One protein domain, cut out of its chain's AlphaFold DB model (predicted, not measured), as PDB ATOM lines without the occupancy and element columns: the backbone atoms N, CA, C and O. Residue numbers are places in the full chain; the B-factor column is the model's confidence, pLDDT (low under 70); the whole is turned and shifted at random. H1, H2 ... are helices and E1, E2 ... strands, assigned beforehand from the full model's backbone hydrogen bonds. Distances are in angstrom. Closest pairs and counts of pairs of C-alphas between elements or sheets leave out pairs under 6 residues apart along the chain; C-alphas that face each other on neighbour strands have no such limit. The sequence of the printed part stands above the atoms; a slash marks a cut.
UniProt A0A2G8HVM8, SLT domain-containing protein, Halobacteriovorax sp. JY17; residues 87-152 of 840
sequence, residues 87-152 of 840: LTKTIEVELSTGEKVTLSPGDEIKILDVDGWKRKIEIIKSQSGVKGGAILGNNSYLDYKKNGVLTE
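Overview. This is residues 87 to 152 of the 840 residues of the protein "SLT domain-containing protein" of Halobacteriovorax sp. JY17 (UniProt A0A2G8HVM8). What shape does the model have? A single strongly twisted sheet of five strands bends over on itself, with the hairpin E1 and E2 turned across the three-stranded meander E3 E4 E5, and one short helix, H1, packs on it straight after E5. What are its parts and its size? The printed part has 66 residues, with named elements in the order E1 E2 E3 E4 E5 H1, a class of mixed helices and strands, and an antiparallel sheet of order E2 E1 E5 E4 E3. It is compact, with a radius of gyration of the C-alphas of 10.7 A, and rounded, spanning 28 by 27 by 17 A.

Along the chain. Where are the longest strands? E3, residues 108 to 115, measures 20.9 A from first to last C-alpha, and E4, residues 118 to 125, measures 20.8 A. Where are the other strands? E5 is residues 132 to 137, 16.9 A; E1 is residues 91 to 95, 12.9 A, from C-alpha 91 at (213.434, 217.705, 250.882); E2 is residues 100 to 103, 9.9 A. Where is the helix? H1, residues 138 to 146, measures 12.3 A and ends with C-alpha 146 at (208.992, 218.125, 237.368).

Arrangement. How is the meander, each strand the antiparallel neighbour of the one before, paired? E3 and E4 form a hairpin, with N 110 and O 122 within hydrogen-bond range at 2.8 A. E4 and E5, also a hairpin, have N 121 and O 134 at 2.8 A. How does the sheet go on to E2? E1 is the antiparallel neighbour of E5, at 120 degrees between their directions, with N 135 and O 94 at 2.7 A. Its pairing is staggered, with E5 over residues 94 to 95 and with E2 over residues 91 to 94, where N 101 and O 93 of the hairpin E1 and E2 are 2.8 A apart. How does H1 stand? It is on the sheet at a height of 8.5 A, over E5 and slantwise to the strands, at 43 degrees to E5 on the local plane. The closest C-alphas of E4 and H1, those of Arg 119 and Asn 138, are 5.1 A apart, and every O i to N i+4 pair in H1 is within hydrogen-bond range.

Size, cuts and confidence. How far does it reach, and is it cut? The two C-alphas farthest apart, those of Gly 116 and Gln 127, are 29.0 A apart, and the printed part has no cut. Are any links long? The link E4 to E5 is short, and the other links are tight. Where is confidence low? The mean pLDDT of the printed part is 72.9, and residues 96 to 98, 113 to 118, 128 to 129, 138 to 139, 142 and 152 are under 70.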
ATOM      1  N   LEU A  87     215.248 209.920 246.324       79.56
ATOM      2  CA  LEU A  87     215.518 211.357 246.335       79.56
ATOM      3  C   LEU A  87     216.873 211.688 245.698       79.56
ATOM      4  O   LEU A  87     217.880 211.052 245.998       79.56
ATOM      5  N   THR A  88     216.924 212.717 244.852       77.81
ATOM      6  CA  THR A  88     218.174 213.248 244.263       77.81
ATOM      7  C   THR A  88     218.636 214.551 244.926       77.81
ATOM      8  O   THR A  88     219.798 214.936 244.791       77.81
ATOM      9  N   LYS A  89     217.743 215.220 245.668       78.19
ATOM     10  CA  LYS A  89     217.987 216.446 246.443       78.19
ATOM     11  C   LYS A  89     217.314 216.346 247.813       78.19
ATOM     12  O   LYS A  89     216.407 215.538 247.996       78.19
ATOM     13  N   THR A  90     217.767 217.166 248.755       81.88
ATOM     14  CA  THR A  90     217.188 217.259 250.098       81.88
ATOM     15  C   THR A  90     215.767 217.825 250.037       81.88
ATOM     16  O   THR A  90     215.545 218.817 249.340       81.88
ATOM     17  N   ILE A  91     214.821 217.219 250.759       81.62
ATOM     18  CA  ILE A  91     213.434 217.705 250.882       81.62
ATOM     19  C   ILE A  91     212.977 217.687 252.341       81.62
ATOM     20  O   ILE A  91     213.507 216.923 253.144       81.62
ATOM     21  N   GLU A  92     211.974 218.492 252.675       81.38
ATOM     22  CA  GLU A  92     211.332 218.498 253.991       81.38
ATOM     23  C   GLU A  92     209.940 217.866 253.891       81.38
ATOM     24  O   GLU A  92     209.186 218.145 252.954       81.38
ATOM     25  N   VAL A  93     209.622 216.969 254.821       79.88
ATOM     26  CA  VAL A  93     208.348 216.241 254.886       79.88
ATOM     27  C   VAL A  93     207.834 216.236 256.321       79.88
ATOM     28  O   VAL A  93     208.619 216.274 257.264       79.88
ATOM     29  N   GLU A  94     206.522 216.168 256.501       76.69
ATOM     30  CA  GLU A  94     205.901 216.147 257.829       76.69
ATOM     31  C   GLU A  94     205.491 214.716 258.185       76.69
ATOM     32  O   GLU A  94     204.786 214.063 257.416       76.69
ATOM     33  N   LEU A  95     205.945 214.191 259.321       75.38
ATOM     34  CA  LEU A  95     205.537 212.871 259.801       75.38
ATOM     35  C   LEU A  95     204.062 212.870 260.214       75.38
ATOM     36  O   LEU A  95     203.482 213.906 260.521       75.38
ATOM     37  N   SER A  96     203.453 211.689 260.325       62.53
ATOM     38  CA  SER A  96     202.086 211.552 260.857       62.53
ATOM     39  C   SER A  96     201.905 212.071 262.296       62.53
ATOM     40  O   SER A  96     200.779 212.151 262.774       62.53
ATOM     41  N   THR A  97     203.001 212.386 262.993       62.66
ATOM     42  CA  THR A  97     203.038 213.010 264.324       62.66
ATOM     43  C   THR A  97     203.029 214.545 264.285       62.66
ATOM     44  O   THR A  97     202.954 215.159 265.345       62.66
ATOM     45  N   GLY A  98     203.118 215.167 263.101       61.19
ATOM     46  CA  GLY A  98     203.238 216.621 262.913       61.19
ATOM     47  C   GLY A  98     204.677 217.156 262.955       61.19
ATOM     48  O   GLY A  98     204.908 218.352 262.796       61.19
ATOM     49  N   GLU A  99     205.669 216.286 263.171       72.75
ATOM     50  CA  GLU A  99     207.084 216.665 263.210       72.75
ATOM     51  C   GLU A  99     207.660 216.809 261.792       72.75
ATOM     52  O   GLU A  99     207.517 215.908 260.959       72.75
ATOM     53  N   LYS A 100     208.335 217.931 261.514       78.06
ATOM     54  CA  LYS A 100     208.993 218.173 260.224       78.06
ATOM     55  C   LYS A 100     210.377 217.532 260.196       78.06
ATOM     56  O   LYS A 100     211.227 217.818 261.036       78.06
ATOM     57  N   VAL A 101     210.607 216.678 259.205       79.06
ATOM     58  CA  VAL A 101     211.845 215.918 259.028       79.06
ATOM     59  C   VAL A 101     212.432 216.182 257.651       79.06
ATOM     60  O   VAL A 101     211.742 216.179 256.632       79.06
ATOM     61  N   THR A 102     213.747 216.366 257.610       82.88
ATOM     62  CA  THR A 102     214.496 216.539 256.368       82.88
ATOM     63  C   THR A 102     215.009 215.192 255.845       82.88
ATOM     64  O   THR A 102     215.756 214.492 256.529       82.88
ATOM     65  N   LEU A 103     214.641 214.838 254.613       80.94
ATOM     66  CA  LEU A 103     215.120 213.650 253.900       80.94
ATOM     67  C   LEU A 103     216.270 214.006 252.958       80.94
ATOM     68  O   LEU A 103     216.258 215.055 252.314       80.94
ATOM     69  N   SER A 104     217.260 213.121 252.867       80.62
ATOM     70  CA  SER A 104     218.507 213.353 252.131       80.62
ATOM     71  C   SER A 104     218.534 212.660 250.760       80.62
ATOM     72  O   SER A 104     217.821 211.679 250.541       80.62
ATOM     73  N   PRO A 105     219.391 213.108 249.819       81.50
ATOM     74  CA  PRO A 105     219.604 212.406 248.556       81.50
ATOM     75  C   PRO A 105     220.016 210.943 248.779       81.50
ATOM     76  O   PRO A 105     220.979 210.665 249.501       81.50
ATOM     77  N   GLY A 106     219.314 210.017 248.129       70.44
ATOM     78  CA  GLY A 106     219.460 208.568 248.272       70.44
ATOM     79  C   GLY A 106     218.422 207.906 249.184       70.44
ATOM     80  O   GLY A 106     218.370 206.678 249.217       70.44
ATOM     81  N   ASP A 107     217.597 208.681 249.893       77.69
ATOM     82  CA  ASP A 107     216.490 208.151 250.695       77.69
ATOM     83  C   ASP A 107     215.354 207.637 249.790       77.69
ATOM     84  O   ASP A 107     215.071 208.203 248.729       77.69
ATOM     85  N   GLU A 108     214.722 206.541 250.208       78.00
ATOM     86  CA  GLU A 108     213.673 205.825 249.482       78.00
ATOM     87  C   GLU A 108     212.304 206.123 250.091       78.00
ATOM     88  O   GLU A 108     212.056 205.858 251.275       78.00
ATOM     89  N   ILE A 109     211.401 206.631 249.255       78.75
ATOM     90  CA  ILE A 109     210.021 206.929 249.616       78.75
ATOM     91  C   ILE A 109     209.046 206.243 248.661       78.75
ATOM     92  O   ILE A 109     209.265 206.135 247.452       78.75
ATOM     93  N   LYS A 110     207.915 205.811 249.200       79.50
ATOM     94  CA  LYS A 110     206.791 205.277 248.443       79.50
ATOM     95  C   LYS A 110     205.692 206.326 248.397       79.50
ATOM     96  O   LYS A 110     205.269 206.844 249.425       79.50
ATOM     97  N   ILE A 111     205.244 206.657 247.192       75.38
ATOM     98  CA  ILE A 111     204.179 207.641 247.000       75.38
ATOM     99  C   ILE A 111     202.837 206.927 247.124       75.38
ATOM    100  O   ILE A 111     202.591 205.966 246.397       75.38
ATOM    101  N   LEU A 112     201.986 207.403 248.027       73.25
ATOM    102  CA  LEU A 112     200.642 206.884 248.261       73.25
ATOM    103  C   LEU A 112     199.596 207.858 247.688       73.25
ATOM    104  O   LEU A 112     199.894 208.699 246.825       73.25
ATOM    105  N   ASP A 113     198.358 207.703 248.149       63.84
ATOM    106  CA  ASP A 113     197.199 208.441 247.665       63.84
ATOM    107  C   ASP A 113     197.212 209.924 248.065       63.84
ATOM    108  O   ASP A 113     197.951 210.386 248.943       63.84
ATOM    109  N   VAL A 114     196.386 210.692 247.358       57.03
ATOM    110  CA  VAL A 114     196.161 212.116 247.612       57.03
ATOM    111  C   VAL A 114     195.004 212.259 248.591       57.03
ATOM    112  O   VAL A 114     193.945 211.676 248.382       57.03
ATOM    113  N   ASP A 115     195.206 213.068 249.623       49.69
ATOM    114  CA  ASP A 115     194.213 213.414 250.634       49.69
ATOM    115  C   ASP A 115     194.086 214.944 250.694       49.69
ATOM    116  O   ASP A 115     194.876 215.644 251.332       49.69
ATOM    117  N   GLY A 116     193.158 215.501 249.914       61.78
ATOM    118  CA  GLY A 116     193.025 216.952 249.744       61.78
ATOM    119  C   GLY A 116     194.257 217.591 249.085       61.78
ATOM    120  O   GLY A 116     194.655 217.209 247.985       61.78
ATOM    121  N   TRP A 117     194.862 218.590 249.742       51.16
ATOM    122  CA  TRP A 117     196.115 219.215 249.285       51.16
ATOM    123  C   TRP A 117     197.362 218.405 249.667       51.16
ATOM    124  O   TRP A 117     198.462 218.706 249.196       51.16
ATOM    125  N   LYS A 118     197.200 217.378 250.505       59.22
ATOM    126  CA  LYS A 118     198.264 216.558 251.077       59.22
ATOM    127  C   LYS A 118     198.471 215.300 250.226       59.22
ATOM    128  O   LYS A 118     197.532 214.649 249.779       59.22
ATOM    129  N   ARG A 119     199.724 214.935 249.991       74.00
ATOM    130  CA  ARG A 119     200.152 213.680 249.374       74.00
ATOM    131  C   ARG A 119     200.670 212.785 250.485       74.00
ATOM    132  O   ARG A 119     201.654 213.140 251.132       74.00
ATOM    133  N   LYS A 120     200.033 211.635 250.701       76.69
ATOM    134  CA  LYS A 120     200.559 210.642 251.637       76.69
ATOM    135  C   LYS A 120     201.776 209.985 251.000       76.69
ATOM    136  O   LYS A 120     201.760 209.617 249.823       76.69
ATOM    137  N   ILE A 121     202.844 209.864 251.766       78.44
ATOM    138  CA  ILE A 121     204.061 209.159 251.384       78.44
ATOM    139  C   ILE A 121     204.472 208.241 252.533       78.44
ATOM    140  O   ILE A 121     204.093 208.446 253.682       78.44
ATOM    141  N   GLU A 122     205.244 207.213 252.233       78.88
ATOM    142  CA  GLU A 122     205.804 206.307 253.230       78.88
ATOM    143  C   GLU A 122     207.321 206.292 253.066       78.88
ATOM    144  O   GLU A 122     207.836 206.003 251.984       78.88
ATOM    145  N   ILE A 123     208.046 206.646 254.125       78.88
ATOM    146  CA  ILE A 123     209.507 206.640 254.146       78.88
ATOM    147  C   ILE A 123     209.955 205.201 254.395       78.88
ATOM    148  O   ILE A 123     209.802 204.668 255.496       78.88
ATOM    149  N   ILE A 124     210.504 204.575 253.355       76.19
ATOM    150  CA  ILE A 124     210.930 203.172 253.365       76.19
ATOM    151  C   ILE A 124     212.342 203.062 253.946       76.19
ATOM    152  O   ILE A 124     212.626 202.208 254.798       76.19
ATOM    153  N   LYS A 125     213.240 203.953 253.510       76.19
ATOM    154  CA  LYS A 125     214.637 203.978 253.945       76.19
ATOM    155  C   LYS A 125     215.164 205.407 253.963       76.19
ATOM    156  O   LYS A 125     215.236 206.037 252.916       76.19
ATOM    157  N   SER A 126     215.592 205.882 255.128       80.50
ATOM    158  CA  SER A 126     216.248 207.182 255.263       80.50
ATOM    159  C   SER A 126     217.611 207.070 255.941       80.50
ATOM    160  O   SER A 126     217.801 206.255 256.848       80.50
ATOM    161  N   GLN A 127     218.558 207.903 255.509       72.56
ATOM    162  CA  GLN A 127     219.874 208.079 256.124       72.56
ATOM    163  C   GLN A 127     219.791 208.628 257.557       72.56
ATOM    164  O   GLN A 127     220.676 208.332 258.354       72.56
ATOM    165  N   SER A 128     218.731 209.366 257.908       67.69
ATOM    166  CA  SER A 128     218.488 209.862 259.273       67.69
ATOM    167  C   SER A 128     217.820 208.827 260.189       67.69
ATOM    168  O   SER A 128     217.581 209.102 261.361       67.69
ATOM    169  N   GLY A 129     217.525 207.624 259.679       66.12
ATOM    170  CA  GLY A 129     216.913 206.529 260.441       66.12
ATOM    171  C   GLY A 129     215.390 206.611 260.581       66.12
ATOM    172  O   GLY A 129     214.783 205.676 261.101       66.12
ATOM    173  N   VAL A 130     214.762 207.676 260.076       72.00
ATOM    174  CA  VAL A 130     213.310 207.894 260.144       72.00
ATOM    175  C   VAL A 130     212.577 206.990 259.145       72.00
ATOM    176  O   VAL A 130     212.975 206.878 257.983       72.00
ATOM    177  N   LYS A 131     211.511 206.319 259.598       72.38
ATOM    178  CA  LYS A 131     210.663 205.418 258.798       72.38
ATOM    179  C   LYS A 131     209.198 205.589 259.179       72.38
ATOM    180  O   LYS A 131     208.896 205.785 260.352       72.38
ATOM    181  N   GLY A 132     208.302 205.440 258.207       73.25
ATOM    182  CA  GLY A 132     206.854 205.491 258.431       73.25
ATOM    183  C   GLY A 132     206.125 206.495 257.541       73.25
ATOM    184  O   GLY A 132     206.684 207.015 256.575       73.25
ATOM    185  N   GLY A 133     204.849 206.723 257.849       73.31
ATOM    186  CA  GLY A 133     203.980 207.618 257.090       73.31
ATOM    187  C   GLY A 133     204.379 209.083 257.253       73.31
ATOM    188  O   GLY A 133     204.550 209.574 258.368       73.31
ATOM    189  N   ALA A 134     204.490 209.780 256.131       75.62
ATOM    190  CA  ALA A 134     204.727 211.209 256.071       75.62
ATOM    191  C   ALA A 134     203.814 211.855 255.025       75.62
ATOM    192  O   ALA A 134     203.122 211.188 254.247       75.62
ATOM    193  N   ILE A 135     203.787 213.176 255.026       73.75
ATOM    194  CA  ILE A 135     202.918 213.981 254.194       73.75
ATOM    195  C   ILE A 135     203.752 215.046 253.487       73.75
ATOM    196  O   ILE A 135     204.647 215.661 254.065       73.75
ATOM    197  N   LEU A 136     203.434 215.252 252.211       75.88
ATOM    198  CA  LEU A 136     204.019 216.276 251.357       75.88
ATOM    199  C   LEU A 136     202.900 217.062 250.665       75.88
ATOM    200  O   LEU A 136     201.925 216.468 250.218       75.88
ATOM    201  N   GLY A 137     203.018 218.382 250.522       71.50
ATOM    202  CA  GLY A 137     202.052 219.149 249.726       71.50
ATOM    203  C   GLY A 137     202.006 218.644 248.278       71.50
ATOM    204  O   GLY A 137     203.045 218.452 247.649       71.50
ATOM    205  N   ASN A 138     200.819 218.418 247.716       65.94
ATOM    206  CA  ASN A 138     200.678 217.831 246.381       65.94
ATOM    207  C   ASN A 138     201.271 218.739 245.283       65.94
ATOM    208  O   ASN A 138     201.830 218.229 244.315       65.94
ATOM    209  N   ASN A 139     201.234 220.064 245.458       62.50
ATOM    210  CA  ASN A 139     201.922 221.000 244.561       62.50
ATOM    211  C   ASN A 139     203.446 220.864 244.671       62.50
ATOM    212  O   ASN A 139     204.110 220.714 243.648       62.50
ATOM    213  N   SER A 140     203.986 220.803 245.892       70.06
ATOM    214  CA  SER A 140     205.416 220.569 246.134       70.06
ATOM    215  C   SER A 140     205.876 219.229 245.552       70.06
ATOM    216  O   SER A 140     206.918 219.155 244.911       70.06
ATOM    217  N   TYR A 141     205.063 218.176 245.678       72.19
ATOM    218  CA  TYR A 141     205.299 216.880 245.040       72.19
ATOM    219  C   TYR A 141     205.361 216.978 243.508       72.19
ATOM    220  O   TYR A 141     206.272 216.422 242.889       72.19
ATOM    221  N   LEU A 142     204.406 217.671 242.879       68.50
ATOM    222  CA  LEU A 142     204.383 217.850 241.424       68.50
ATOM    223  C   LEU A 142     205.598 218.646 240.932       68.50
ATOM    224  O   LEU A 142     206.186 218.281 239.912       68.50
ATOM    225  N   ASP A 143     206.019 219.663 241.682       71.38
ATOM    226  CA  ASP A 143     207.226 220.439 241.392       71.38
ATOM    227  C   ASP A 143     208.501 219.608 241.566       71.38
ATOM    228  O   ASP A 143     209.370 219.613 240.695       71.38
ATOM    229  N   TYR A 144     208.600 218.805 242.626       77.62
ATOM    230  CA  TYR A 144     209.713 217.876 242.835       77.62
ATOM    231  C   TYR A 144     209.802 216.819 241.735       77.62
ATOM    232  O   TYR A 144     210.898 216.511 241.262       77.62
ATOM    233  N   LYS A 145     208.662 216.319 241.251       70.94
ATOM    234  CA  LYS A 145     208.615 215.417 240.098       70.94
ATOM    235  C   LYS A 145     209.081 216.111 238.814       70.94
ATOM    236  O   LYS A 145     209.866 215.538 238.064       70.94
ATOM    237  N   LYS A 146     208.626 217.341 238.559       71.19
ATOM    238  CA  LYS A 146     208.992 218.125 237.368       71.19
ATOM    239  C   LYS A 146     210.475 218.510 237.358       71.19
ATOM    240  O   LYS A 146     211.100 218.490 236.303       71.19
ATOM    241  N   ASN A 147     211.033 218.802 238.530       70.56
ATOM    242  CA  ASN A 147     212.416 219.247 238.711       70.56
ATOM    243  C   ASN A 147     213.408 218.092 238.950       70.56
ATOM    244  O   ASN A 147     214.565 218.341 239.292       70.56
ATOM    245  N   GLY A 148     212.973 216.835 238.783       70.25
ATOM    246  CA  GLY A 148     213.835 215.651 238.877       70.25
ATOM    247  C   GLY A 148     214.360 215.348 240.284       70.25
ATOM    248  O   GLY A 148     215.381 214.679 240.421       70.25
ATOM    249  N   VAL A 149     213.686 215.845 241.326       78.88
ATOM    250  CA  VAL A 149     214.013 215.585 242.740       78.88
ATOM    251  C   VAL A 149     213.656 214.145 243.136       78.88
ATOM    252  O   VAL A 149     214.295 213.575 244.016       78.88
ATOM    253  N   LEU A 150     212.675 213.547 242.450       77.38
ATOM    254  CA  LEU A 150     212.231 212.161 242.615       77.38
ATOM    255  C   LEU A 150     212.596 211.335 241.378       77.38
ATOM    256  O   LEU A 150     212.280 211.734 240.256       77.38
ATOM    257  N   THR A 151     213.230 210.179 241.575       73.38
ATOM    258  CA  THR A 151     213.608 209.256 240.494       73.38
ATOM    259  C   THR A 151     213.229 207.811 240.815       73.38
ATOM    260  O   THR A 151     213.309 207.379 241.957       73.38
ATOM    261  N   GLU A 152     212.849 207.035 239.800       63.81
ATOM    262  CA  GLU A 152     212.568 205.594 239.933       63.81
ATOM    263  C   GLU A 152     213.857 204.738 239.909       63.81
ATOM    264  O   GLU A 152     213.808 203.532 240.141       63.81
TER     265      GLU A 152